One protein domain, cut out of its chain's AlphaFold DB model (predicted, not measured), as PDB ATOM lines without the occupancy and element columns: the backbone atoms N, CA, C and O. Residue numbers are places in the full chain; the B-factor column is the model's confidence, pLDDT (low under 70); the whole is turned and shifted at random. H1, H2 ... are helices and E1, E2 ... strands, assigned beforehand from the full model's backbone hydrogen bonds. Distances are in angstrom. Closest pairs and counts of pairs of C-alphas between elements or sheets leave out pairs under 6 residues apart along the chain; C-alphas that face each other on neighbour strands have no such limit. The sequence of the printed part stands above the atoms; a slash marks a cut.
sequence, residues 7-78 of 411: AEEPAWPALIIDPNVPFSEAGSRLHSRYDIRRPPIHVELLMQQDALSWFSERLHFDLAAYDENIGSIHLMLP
ATOM      1  N   ALA A   7       0.573 -46.799  35.376       88.62
ATOM      2  CA  ALA A   7      -0.751 -46.779  34.746       88.62
ATOM      3  C   ALA A   7      -0.670 -47.324  33.328       88.62
ATOM      4  O   ALA A   7       0.282 -47.038  32.606       88.62
ATOM      5  N   GLU A   8      -1.695 -48.062  32.918       92.50
ATOM      6  CA  GLU A   8      -1.879 -48.501  31.537       92.50
ATOM      7  C   GLU A   8      -2.732 -47.492  30.766       92.50
ATOM      8  O   GLU A   8      -3.764 -47.061  31.276       92.50
ATOM      9  N   GLU A   9      -2.340 -47.172  29.530       86.94
ATOM     10  CA  GLU A   9      -3.178 -46.440  28.579       86.94
ATOM     11  C   GLU A   9      -2.904 -46.929  27.139       86.94
ATOM     12  O   GLU A   9      -1.770 -46.833  26.651       86.94
ATOM     13  N   PRO A  10      -3.910 -47.486  26.441       89.81
ATOM     14  CA  PRO A  10      -5.219 -47.894  26.964       89.81
ATOM     15  C   PRO A  10      -5.101 -49.167  27.829       89.81
ATOM     16  O   PRO A  10      -4.065 -49.835  27.830       89.81
ATOM     17  N   ALA A  11      -6.178 -49.566  28.513       90.56
ATOM     18  CA  ALA A  11      -6.220 -50.834  29.250       90.56
ATOM     19  C   ALA A  11      -5.949 -52.045  28.336       90.56
ATOM     20  O   ALA A  11      -6.555 -52.183  27.267       90.56
ATOM     21  N   TRP A  12      -5.070 -52.958  28.757       88.06
ATOM     22  CA  TRP A  12      -4.766 -54.160  27.973       88.06
ATOM     23  C   TRP A  12      -6.015 -55.056  27.788       88.06
ATOM     24  O   TRP A  12      -6.765 -55.251  28.747       88.06
ATOM     25  N   PRO A  13      -6.261 -55.656  26.600       88.94
ATOM     26  CA  PRO A  13      -5.422 -55.709  25.397       88.94
ATOM     27  C   PRO A  13      -5.760 -54.671  24.319       88.94
ATOM     28  O   PRO A  13      -5.476 -54.901  23.141       88.94
ATOM     29  N   ALA A  14      -6.402 -53.556  24.676       89.75
ATOM     30  CA  ALA A  14      -6.678 -52.509  23.704       89.75
ATOM     31  C   ALA A  14      -5.371 -51.884  23.191       89.75
ATOM     32  O   ALA A  14      -4.354 -51.847  23.884       89.75
ATOM     33  N   LEU A  15      -5.418 -51.396  21.955       91.38
ATOM     34  CA  LEU A  15      -4.323 -50.681  21.312       91.38
ATOM     35  C   LEU A  15      -4.877 -49.386  20.723       91.38
ATOM     36  O   LEU A  15      -6.000 -49.377  20.210       91.38
ATOM     37  N   ILE A  16      -4.080 -48.324  20.758       90.62
ATOM     38  CA  ILE A  16      -4.378 -47.054  20.088       90.62
ATOM     39  C   ILE A  16      -3.509 -46.886  18.846       90.62
ATOM     40  O   ILE A  16      -2.445 -47.489  18.733       90.62
ATOM     41  N   ILE A  17      -3.964 -46.055  17.915       88.88
ATOM     42  CA  ILE A  17      -3.138 -45.532  16.826       88.88
ATOM     43  C   ILE A  17      -3.031 -44.038  17.089       88.88
ATOM     44  O   ILE A  17      -4.040 -43.341  17.009       88.88
ATOM     45  N   ASP A  18      -1.835 -43.569  17.432       82.25
ATOM     46  CA  ASP A  18      -1.580 -42.156  17.700       82.25
ATOM     47  C   ASP A  18      -0.425 -41.664  16.818       82.25
ATOM     48  O   ASP A  18       0.711 -42.123  16.983       82.25
ATOM     49  N   PRO A  19      -0.689 -40.756  15.860       73.81
ATOM     50  CA  PRO A  19       0.356 -40.188  15.017       73.81
ATOM     51  C   PRO A  19       1.268 -39.198  15.762       73.81
ATOM     52  O   PRO A  19       2.278 -38.791  15.197       73.81
ATOM     53  N   ASN A  20       0.930 -38.790  16.990       79.88
ATOM     54  CA  ASN A  20       1.668 -37.772  17.746       79.88
ATOM     55  C   ASN A  20       2.724 -38.353  18.690       79.88
ATOM     56  O   ASN A  20       3.457 -37.601  19.331       79.88
ATOM     57  N   VAL A  21       2.826 -39.679  18.782       85.88
ATOM     58  CA  VAL A  21       3.859 -40.323  19.592       85.88
ATOM     59  C   VAL A  21       5.196 -40.192  18.859       85.88
ATOM     60  O   VAL A  21       5.335 -40.727  17.757       85.88
ATOM     61  N   PRO A  22       6.201 -39.517  19.445       88.00
ATOM     62  CA  PRO A  22       7.363 -39.028  18.697       88.00
ATOM     63  C   PRO A  22       8.280 -40.133  18.151       88.00
ATOM     64  O   PRO A  22       9.075 -39.887  17.249       88.00
ATOM     65  N   PHE A  23       8.166 -41.351  18.678       86.00
ATOM     66  CA  PHE A  23       8.924 -42.533  18.257       86.00
ATOM     67  C   PHE A  23       8.070 -43.559  17.489       86.00
ATOM     68  O   PHE A  23       8.547 -44.654  17.195       86.00
ATOM     69  N   SER A  24       6.809 -43.239  17.182       83.94
ATOM     70  CA  SER A  24       5.898 -44.146  16.486       83.94
ATOM     71  C   SER A  24       5.929 -43.947  14.974       83.94
ATOM     72  O   SER A  24       5.806 -42.830  14.477       83.94
ATOM     73  N   GLU A  25       6.021 -45.039  14.212       77.81
ATOM     74  CA  GLU A  25       5.754 -44.992  12.773       77.81
ATOM     75  C   GLU A  25       4.242 -44.892  12.515       77.81
ATOM     76  O   GLU A  25       3.434 -45.466  13.255       77.81
ATOM     77  N   ALA A  26       3.852 -44.205  11.438       70.75
ATOM     78  CA  ALA A  26       2.454 -44.103  11.022       70.75
ATOM     79  C   ALA A  26       1.824 -45.498  10.833       70.75
ATOM     80  O   ALA A  26       2.409 -46.367  10.187       70.75
ATOM     81  N   GLY A  27       0.638 -45.709  11.413       74.25
ATOM     82  CA  GLY A  27      -0.067 -46.999  11.384       74.25
ATOM     83  C   GLY A  27       0.399 -48.016  12.436       74.25
ATOM     84  O   GLY A  27      -0.123 -49.134  12.502       74.25
ATOM     85  N   SER A  28       1.362 -47.658  13.295       87.38
ATOM     86  CA  SER A  28       1.715 -48.487  14.450       87.38
ATOM     87  C   SER A  28       0.607 -48.464  15.497       87.38
ATOM     88  O   SER A  28      -0.028 -47.440  15.748       87.38
ATOM     89  N   ARG A  29       0.394 -49.616  16.131       91.50
ATOM     90  CA  ARG A  29      -0.570 -49.794  17.215       91.50
ATOM     91  C   ARG A  29       0.180 -49.834  18.536       91.50
ATOM     92  O   ARG A  29       1.114 -50.620  18.685       91.50
ATOM     93  N   LEU A  30      -0.228 -49.002  19.478       92.94
ATOM     94  CA  LEU A  30       0.498 -48.732  20.708       92.94
ATOM     95  C   LEU A  30      -0.306 -49.173  21.935       92.94
ATOM     96  O   LEU A  30      -1.516 -48.959  22.014       92.94
ATOM     97  N   HIS A  31       0.399 -49.750  22.902       93.06
ATOM     98  CA  HIS A  31      -0.019 -49.825  24.297       93.06
ATOM     99  C   HIS A  31       1.111 -49.282  25.162       93.06
ATOM    100  O   HIS A  31       2.265 -49.687  24.998       93.06
ATOM    101  N   SER A  32       0.780 -48.383  26.079       92.81
ATOM    102  CA  SER A  32       1.761 -47.697  26.907       92.81
ATOM    103  C   SER A  32       1.503 -47.972  28.379       92.81
ATOM    104  O   SER A  32       0.361 -48.070  28.830       92.81
ATOM    105  N   ARG A  33       2.590 -48.055  29.142       92.62
ATOM    106  CA  ARG A  33       2.570 -47.966  30.596       92.62
ATOM    107  C   ARG A  33       3.385 -46.771  31.037       92.62
ATOM    108  O   ARG A  33       4.568 -46.704  30.721       92.62
ATOM    109  N   TYR A  34       2.760 -45.861  31.764       89.94
ATOM    110  CA  TYR A  34       3.379 -44.630  32.242       89.94
ATOM    111  C   TYR A  34       3.684 -44.736  33.728       89.94
ATOM    112  O   TYR A  34       2.882 -45.276  34.490       89.94
ATOM    113  N   ASP A  35       4.833 -44.210  34.144       86.88
ATOM    114  CA  ASP A  35       5.155 -44.076  35.561       86.88
ATOM    115  C   ASP A  35       4.421 -42.858  36.135       86.88
ATOM    116  O   ASP A  35       4.748 -41.711  35.826       86.88
ATOM    117  N   ILE A  36       3.399 -43.100  36.959       83.44
ATOM    118  CA  ILE A  36       2.569 -42.025  37.523       83.44
ATOM    119  C   ILE A  36       3.313 -41.319  38.661       83.44
ATOM    120  O   ILE A  36       3.069 -40.148  38.957       83.44
ATOM    121  N   ARG A  37       4.236 -42.021  39.326       80.44
ATOM    122  CA  ARG A  37       5.001 -41.489  40.456       80.44
ATOM    123  C   ARG A  37       6.411 -41.177  39.995       80.44
ATOM    124  O   ARG A  37       7.338 -41.877  40.384       80.44
ATOM    125  N   ARG A  38       6.553 -40.104  39.206       79.19
ATOM    126  CA  ARG A  38       7.830 -39.617  38.658       79.19
ATOM    127  C   ARG A  38       8.944 -39.663  39.728       79.19
ATOM    128  O   ARG A  38       8.948 -38.824  40.634       79.19
ATOM    129  N   PRO A  39       9.875 -40.635  39.665       84.62
ATOM    130  CA  PRO A  39      10.943 -40.773  40.641       84.62
ATOM    131  C   PRO A  39      11.903 -39.574  40.583       84.62
ATOM    132  O   PRO A  39      12.077 -38.994  39.507       84.62
ATOM    133  N   PRO A  40      12.594 -39.232  41.689       87.00
ATOM    134  CA  PRO A  40      13.522 -38.097  41.725       87.00
ATOM    135  C   PRO A  40      14.563 -38.111  40.599       87.00
ATOM    136  O   PRO A  40      14.842 -37.072  40.015       87.00
ATOM    137  N   ILE A  41      15.053 -39.293  40.215       87.31
ATOM    138  CA  ILE A  41      16.030 -39.445  39.130       87.31
ATOM    139  C   ILE A  41      15.503 -38.985  37.757       87.31
ATOM    140  O   ILE A  41      16.280 -38.498  36.943       87.31
ATOM    141  N   HIS A  42      14.192 -39.077  37.492       87.19
ATOM    142  CA  HIS A  42      13.610 -38.542  36.251       87.19
ATOM    143  C   HIS A  42      13.603 -37.007  36.273       87.19
ATOM    144  O   HIS A  42      13.875 -36.376  35.259       87.19
ATOM    145  N   VAL A  43      13.332 -36.404  37.437       85.31
ATOM    146  CA  VAL A  43      13.378 -34.943  37.614       85.31
ATOM    147  C   VAL A  43      14.814 -34.434  37.497       85.31
ATOM    148  O   VAL A  43      15.055 -33.434  36.832       85.31
ATOM    149  N   GLU A  44      15.779 -35.139  38.089       89.31
ATOM    150  CA  GLU A  44      17.203 -34.812  37.967       89.31
ATOM    151  C   GLU A  44      17.681 -34.858  36.510       89.31
ATOM    152  O   GLU A  44      18.421 -33.969  36.090       89.31
ATOM    153  N   LEU A  45      17.219 -35.835  35.720       87.88
ATOM    154  CA  LEU A  45      17.528 -35.915  34.291       87.88
ATOM    155  C   LEU A  45      17.030 -34.680  33.522       87.88
ATOM    156  O   LEU A  45      17.768 -34.143  32.700       87.88
ATOM    157  N   LEU A  46      15.816 -34.200  33.816       87.62
ATOM    158  CA  LEU A  46      15.238 -33.007  33.181       87.62
ATOM    159  C   LEU A  46      16.011 -31.714  33.495       87.62
ATOM    160  O   LEU A  46      15.891 -30.736  32.765       87.62
ATOM    161  N   MET A  47      16.824 -31.706  34.553       88.44
ATOM    162  CA  MET A  47      17.680 -30.567  34.910       88.44
ATOM    163  C   MET A  47      19.049 -30.606  34.210       88.44
ATOM    164  O   MET A  47      19.806 -29.637  34.280       88.44
ATOM    165  N   GLN A  48      19.401 -31.713  33.545       92.12
ATOM    166  CA  GLN A  48      20.695 -31.891  32.886       92.12
ATOM    167  C   GLN A  48      20.598 -31.620  31.384       92.12
ATOM    168  O   GLN A  48      20.395 -32.532  30.582       92.12
ATOM    169  N   GLN A  49      20.814 -30.363  30.992       89.38
ATOM    170  CA  GLN A  49      20.704 -29.936  29.594       89.38
ATOM    171  C   GLN A  49      21.603 -30.743  28.643       89.38
ATOM    172  O   GLN A  49      21.152 -31.136  27.569       89.38
ATOM    173  N   ASP A  50      22.837 -31.050  29.052       92.94
ATOM    174  CA  ASP A  50      23.773 -31.844  28.244       92.94
ATOM    175  C   ASP A  50      23.254 -33.270  28.001       92.94
ATOM    176  O   ASP A  50      23.387 -33.811  26.901       92.94
ATOM    177  N   ALA A  51      22.616 -33.874  29.010       91.00
ATOM    178  CA  ALA A  51      22.014 -35.196  28.891       91.00
ATOM    179  C   ALA A  51      20.790 -35.157  27.968       91.00
ATOM    180  O   ALA A  51      20.670 -35.998  27.077       91.00
ATOM    181  N   LEU A  52      19.916 -34.158  28.130       90.88
ATOM    182  CA  LEU A  52      18.755 -33.964  27.261       90.88
ATOM    183  C   LEU A  52      19.172 -33.769  25.801       90.88
ATOM    184  O   LEU A  52      18.648 -34.455  24.928       90.88
ATOM    185  N   SER A  53      20.170 -32.921  25.532       91.31
ATOM    186  CA  SER A  53      20.715 -32.745  24.181       91.31
ATOM    187  C   SER A  53      21.284 -34.051  23.621       91.31
ATOM    188  O   SER A  53      20.968 -34.420  22.489       91.31
ATOM    189  N   TRP A  54      22.043 -34.803  24.423       94.44
ATOM    190  CA  TRP A  54      22.581 -36.103  24.014       94.44
ATOM    191  C   TRP A  54      21.486 -37.109  23.630       94.44
ATOM    192  O   TRP A  54      21.650 -37.845  22.647       94.44
ATOM    193  N   PHE A  55      20.380 -37.142  24.387       91.00
ATOM    194  CA  PHE A  55      19.219 -37.985  24.097       91.00
ATOM    195  C   PHE A  55      18.487 -37.515  22.847       91.00
ATOM    196  O   PHE A  55      18.221 -38.333  21.972       91.00
ATOM    197  N   SER A  56      18.200 -36.221  22.722       90.69
ATOM    198  CA  SER A  56      17.451 -35.684  21.586       90.69
ATOM    199  C   SER A  56      18.145 -35.898  20.247       90.69
ATOM    200  O   SER A  56      17.483 -36.226  19.264       90.69
ATOM    201  N   GLU A  57      19.476 -35.822  20.211       91.81
ATOM    202  CA  GLU A  57      20.258 -36.161  19.017       91.81
ATOM    203  C   GLU A  57      20.085 -37.624  18.573       91.81
ATOM    204  O   GLU A  57      20.167 -37.919  17.382       91.81
ATOM    205  N   ARG A  58      19.857 -38.546  19.519       92.44
ATOM    206  CA  ARG A  58      19.809 -40.002  19.278       92.44
ATOM    207  C   ARG A  58      18.401 -40.557  19.143       92.44
ATOM    208  O   ARG A  58      18.196 -41.518  18.412       92.44
ATOM    209  N   LEU A  59      17.458 -39.984  19.875       88.88
ATOM    210  CA  LEU A  59      16.045 -40.339  19.827       88.88
ATOM    211  C   LEU A  59      15.322 -39.609  18.693       88.88
ATOM    212  O   LEU A  59      14.236 -40.025  18.304       88.88
ATOM    213  N   HIS A  60      15.926 -38.545  18.156       89.56
ATOM    214  CA  HIS A  60      15.348 -37.680  17.128       89.56
ATOM    215  C   HIS A  60      14.067 -36.948  17.573       89.56
ATOM    216  O   HIS A  60      13.310 -36.465  16.732       89.56
ATOM    217  N   PHE A  61      13.850 -36.812  18.886       89.75
ATOM    218  CA  PHE A  61      12.807 -35.973  19.479       89.75
ATOM    219  C   PHE A  61      13.262 -35.346  20.807       89.75
ATOM    220  O   PHE A  61      14.211 -35.808  21.443       89.75
ATOM    221  N   ASP A  62      12.595 -34.271  21.226       89.50
ATOM    222  CA  ASP A  62      12.894 -33.574  22.480       89.50
ATOM    223  C   ASP A  62      12.293 -34.317  23.678       89.50
ATOM    224  O   ASP A  62      11.081 -34.312  23.867       89.50
ATOM    225  N   LEU A  63      13.132 -34.960  24.493       88.88
ATOM    226  CA  LEU A  63      12.658 -35.712  25.655       88.88
ATOM    227  C   LEU A  63      12.024 -34.801  26.718       88.88
ATOM    228  O   LEU A  63      11.138 -35.250  27.436       88.88
ATOM    229  N   ALA A  64      12.435 -33.531  26.807       88.25
ATOM    230  CA  ALA A  64      11.837 -32.576  27.736       88.25
ATOM    231  C   ALA A  64      10.444 -32.120  27.277       88.25
ATOM    232  O   ALA A  64       9.594 -31.820  28.112       88.25
ATOM    233  N   ALA A  65      10.188 -32.112  25.965       88.44
ATOM    234  CA  ALA A  65       8.865 -31.818  25.413       88.44
ATOM    235  C   ALA A  65       7.855 -32.965  25.611       88.44
ATOM    236  O   ALA A  65       6.656 -32.731  25.489       88.44
ATOM    237  N   TYR A  66       8.343 -34.175  25.904       90.06
ATOM    238  CA  TYR A  66       7.547 -35.380  26.146       90.06
ATOM    239  C   TYR A  66       7.983 -36.062  27.450       90.06
ATOM    240  O   TYR A  66       8.312 -37.256  27.482       90.06
ATOM    241  N   ASP A  67       8.064 -35.275  28.523       88.38
ATOM    242  CA  ASP A  67       8.618 -35.701  29.807       88.38
ATOM    243  C   ASP A  67       7.781 -36.799  30.499       88.38
ATOM    244  O   ASP A  67       8.263 -37.500  31.397       88.38
ATOM    245  N   GLU A  68       6.537 -37.002  30.065       87.94
ATOM    246  CA  GLU A  68       5.666 -38.108  30.455       87.94
ATOM    247  C   GLU A  68       6.187 -39.474  29.984       87.94
ATOM    248  O   GLU A  68       5.875 -40.493  30.600       87.94
ATOM    249  N   ASN A  69       7.027 -39.509  28.942       89.12
ATOM    250  CA  ASN A  69       7.624 -40.741  28.419       89.12
ATOM    251  C   ASN A  69       8.907 -41.163  29.168       89.12
ATOM    252  O   ASN A  69       9.538 -42.167  28.833       89.12
ATOM    253  N   ILE A  70       9.347 -40.419  30.189       88.62
ATOM    254  CA  ILE A  70      10.526 -40.811  30.970       88.62
ATOM    255  C   ILE A  70      10.148 -41.941  31.933       88.62
ATOM    256  O   ILE A  70       9.390 -41.750  32.884       88.62
ATOM    257  N   GLY A  71      10.724 -43.121  31.697       86.69
ATOM    258  CA  GLY A  71      10.469 -44.332  32.482       86.69
ATOM    259  C   GLY A  71       9.195 -45.082  32.091       86.69
ATOM    260  O   GLY A  71       8.841 -46.059  32.752       86.69
ATOM    261  N   SER A  72       8.523 -44.663  31.018       89.44
ATOM    262  CA  SER A  72       7.406 -45.402  30.441       89.44
ATOM    263  C   SER A  72       7.880 -46.647  29.679       89.44
ATOM    264  O   SER A  72       9.037 -46.785  29.274       89.44
ATOM    265  N   ILE A  73       6.959 -47.589  29.483       91.31
ATOM    266  CA  ILE A  73       7.160 -48.800  28.687       91.31
ATOM    267  C   ILE A  73       6.134 -48.790  27.562       91.31
ATOM    268  O   ILE A  73       4.932 -48.774  27.815       91.31
ATOM    269  N   HIS A  74       6.609 -48.850  26.323       91.00
ATOM    270  CA  HIS A  74       5.764 -48.820  25.136       91.00
ATOM    271  C   HIS A  74       5.856 -50.145  24.383       91.00
ATOM    272  O   HIS A  74       6.938 -50.583  23.995       91.00
ATOM    273  N   LEU A  75       4.709 -50.780  24.158       92.12
ATOM    274  CA  LEU A  75       4.566 -51.900  23.242       92.12
ATOM    275  C   LEU A  75       4.038 -51.375  21.910       92.12
ATOM    276  O   LEU A  75       2.874 -50.990  21.802       92.12
ATOM    277  N   MET A  76       4.892 -51.402  20.893       91.19
ATOM    278  CA  MET A  76       4.542 -51.020  19.531       91.19
ATOM    279  C   MET A  76       4.366 -52.266  18.672       91.19
ATOM    280  O   MET A  76       5.276 -53.082  18.530       91.19
ATOM    281  N   LEU A  77       3.181 -52.411  18.094       90.88
ATOM    282  CA  LEU A  77       2.820 -53.532  17.243       90.88
ATOM    283  C   LEU A  77       2.528 -53.024  15.830       90.88
ATOM    284  O   LEU A  77       1.711 -52.115  15.662       90.88
ATOM    285  N   PRO A  78       3.115 -53.635  14.788       90.12
ATOM    286  CA  PRO A  78       2.797 -53.256  13.422       90.12
ATOM    287  C   PRO A  78       1.341 -53.598  13.089       90.12
ATOM    288  O   PRO A  78       0.693 -54.423  13.755       90.12
TER     289      PRO A  78
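What this domain is: This is residues 7 to 78 of the 411 residues of an uncharacterized protein of Rhodospirillaceae bacterium (UniProt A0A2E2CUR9). A small antiparallel sheet of three strands, E1, E2 and E3, makes one end of a flat model, and two short helices, H1 and H2, set as a corner, make the other end. The helices do not cover the sheet; the chain crosses from sheet to helices by the link after E2 and returns through residues 60 to 72, a long stretch with no named element, while a second such stretch, residues 10 to 28, loops out from the sheet between E1 and E2. The printed part has 72 residues, with two named helices and three named strands in the order E1, E2, H1, H2, E3, and the sheet order is E1, E2, E3. The class is mixed, helices and strands, with under half of the residues in named elements. The whole is only just compact, close to loose, with a radius of gyration of the C-alphas of 13.1 A and spans of 36 by 26 by 13 A.

How they stand to each other: The inner strand of the sheet is E2, residues 29 to 35. Its antiparallel neighbour E3, residues 73 to 77, is an edge strand at 175 degrees between directions; C-alphas 32 and 74 face each other at 4.5 A, and N 33 and O 73 are within hydrogen-bond range at 2.8 A. The other edge strand is E1, residues 7 to 9, antiparallel to E2 at 159 degrees. C-alphas 8 and 33 face each other at 4.6 A, N 7 and O 34 are within hydrogen-bond range at 2.9 A, and E1 and E2 form a hairpin with a long link. H1, residues 40 to 46, and H2, residues 49 to 59, are not on the sheet. H1 and H2 only just touch, only at the corner by their link, with 3 pairs of C-alphas within 8 A; the closest C-alphas are those of Leu 46 and Leu 52, 7.0 A apart. Their lines are about perpendicular, at 78 degrees. Every O i to N i+4 pair is within hydrogen-bond range in H1, and 6 of 7 in H2. E2 and H2 are apart, and so are H1 and E3.

Where its parts are: E2 is 20.1 A from first to last C-alpha, E3 13.1 A and E1 6.6 A. H2 is 15.0 A long and H1 10.1 A. E1 begins at C-alpha 7, (-0.751, -46.779, 34.746). H2 begins at C-alpha 49, (20.704, -29.936, 29.594), and E3 ends at C-alpha 77, (2.820, -53.532, 17.243).

The domain as a whole: The two C-alphas farthest apart, those of Pro 13 and Asp 50, are 37.8 A apart. The links E1 to E2 and H2 to E3 are long; those from E2 to H1 and from H1 to H2 are tight. The printed part has no cut. Its mean pLDDT is 88.1, and no printed residue is under 70.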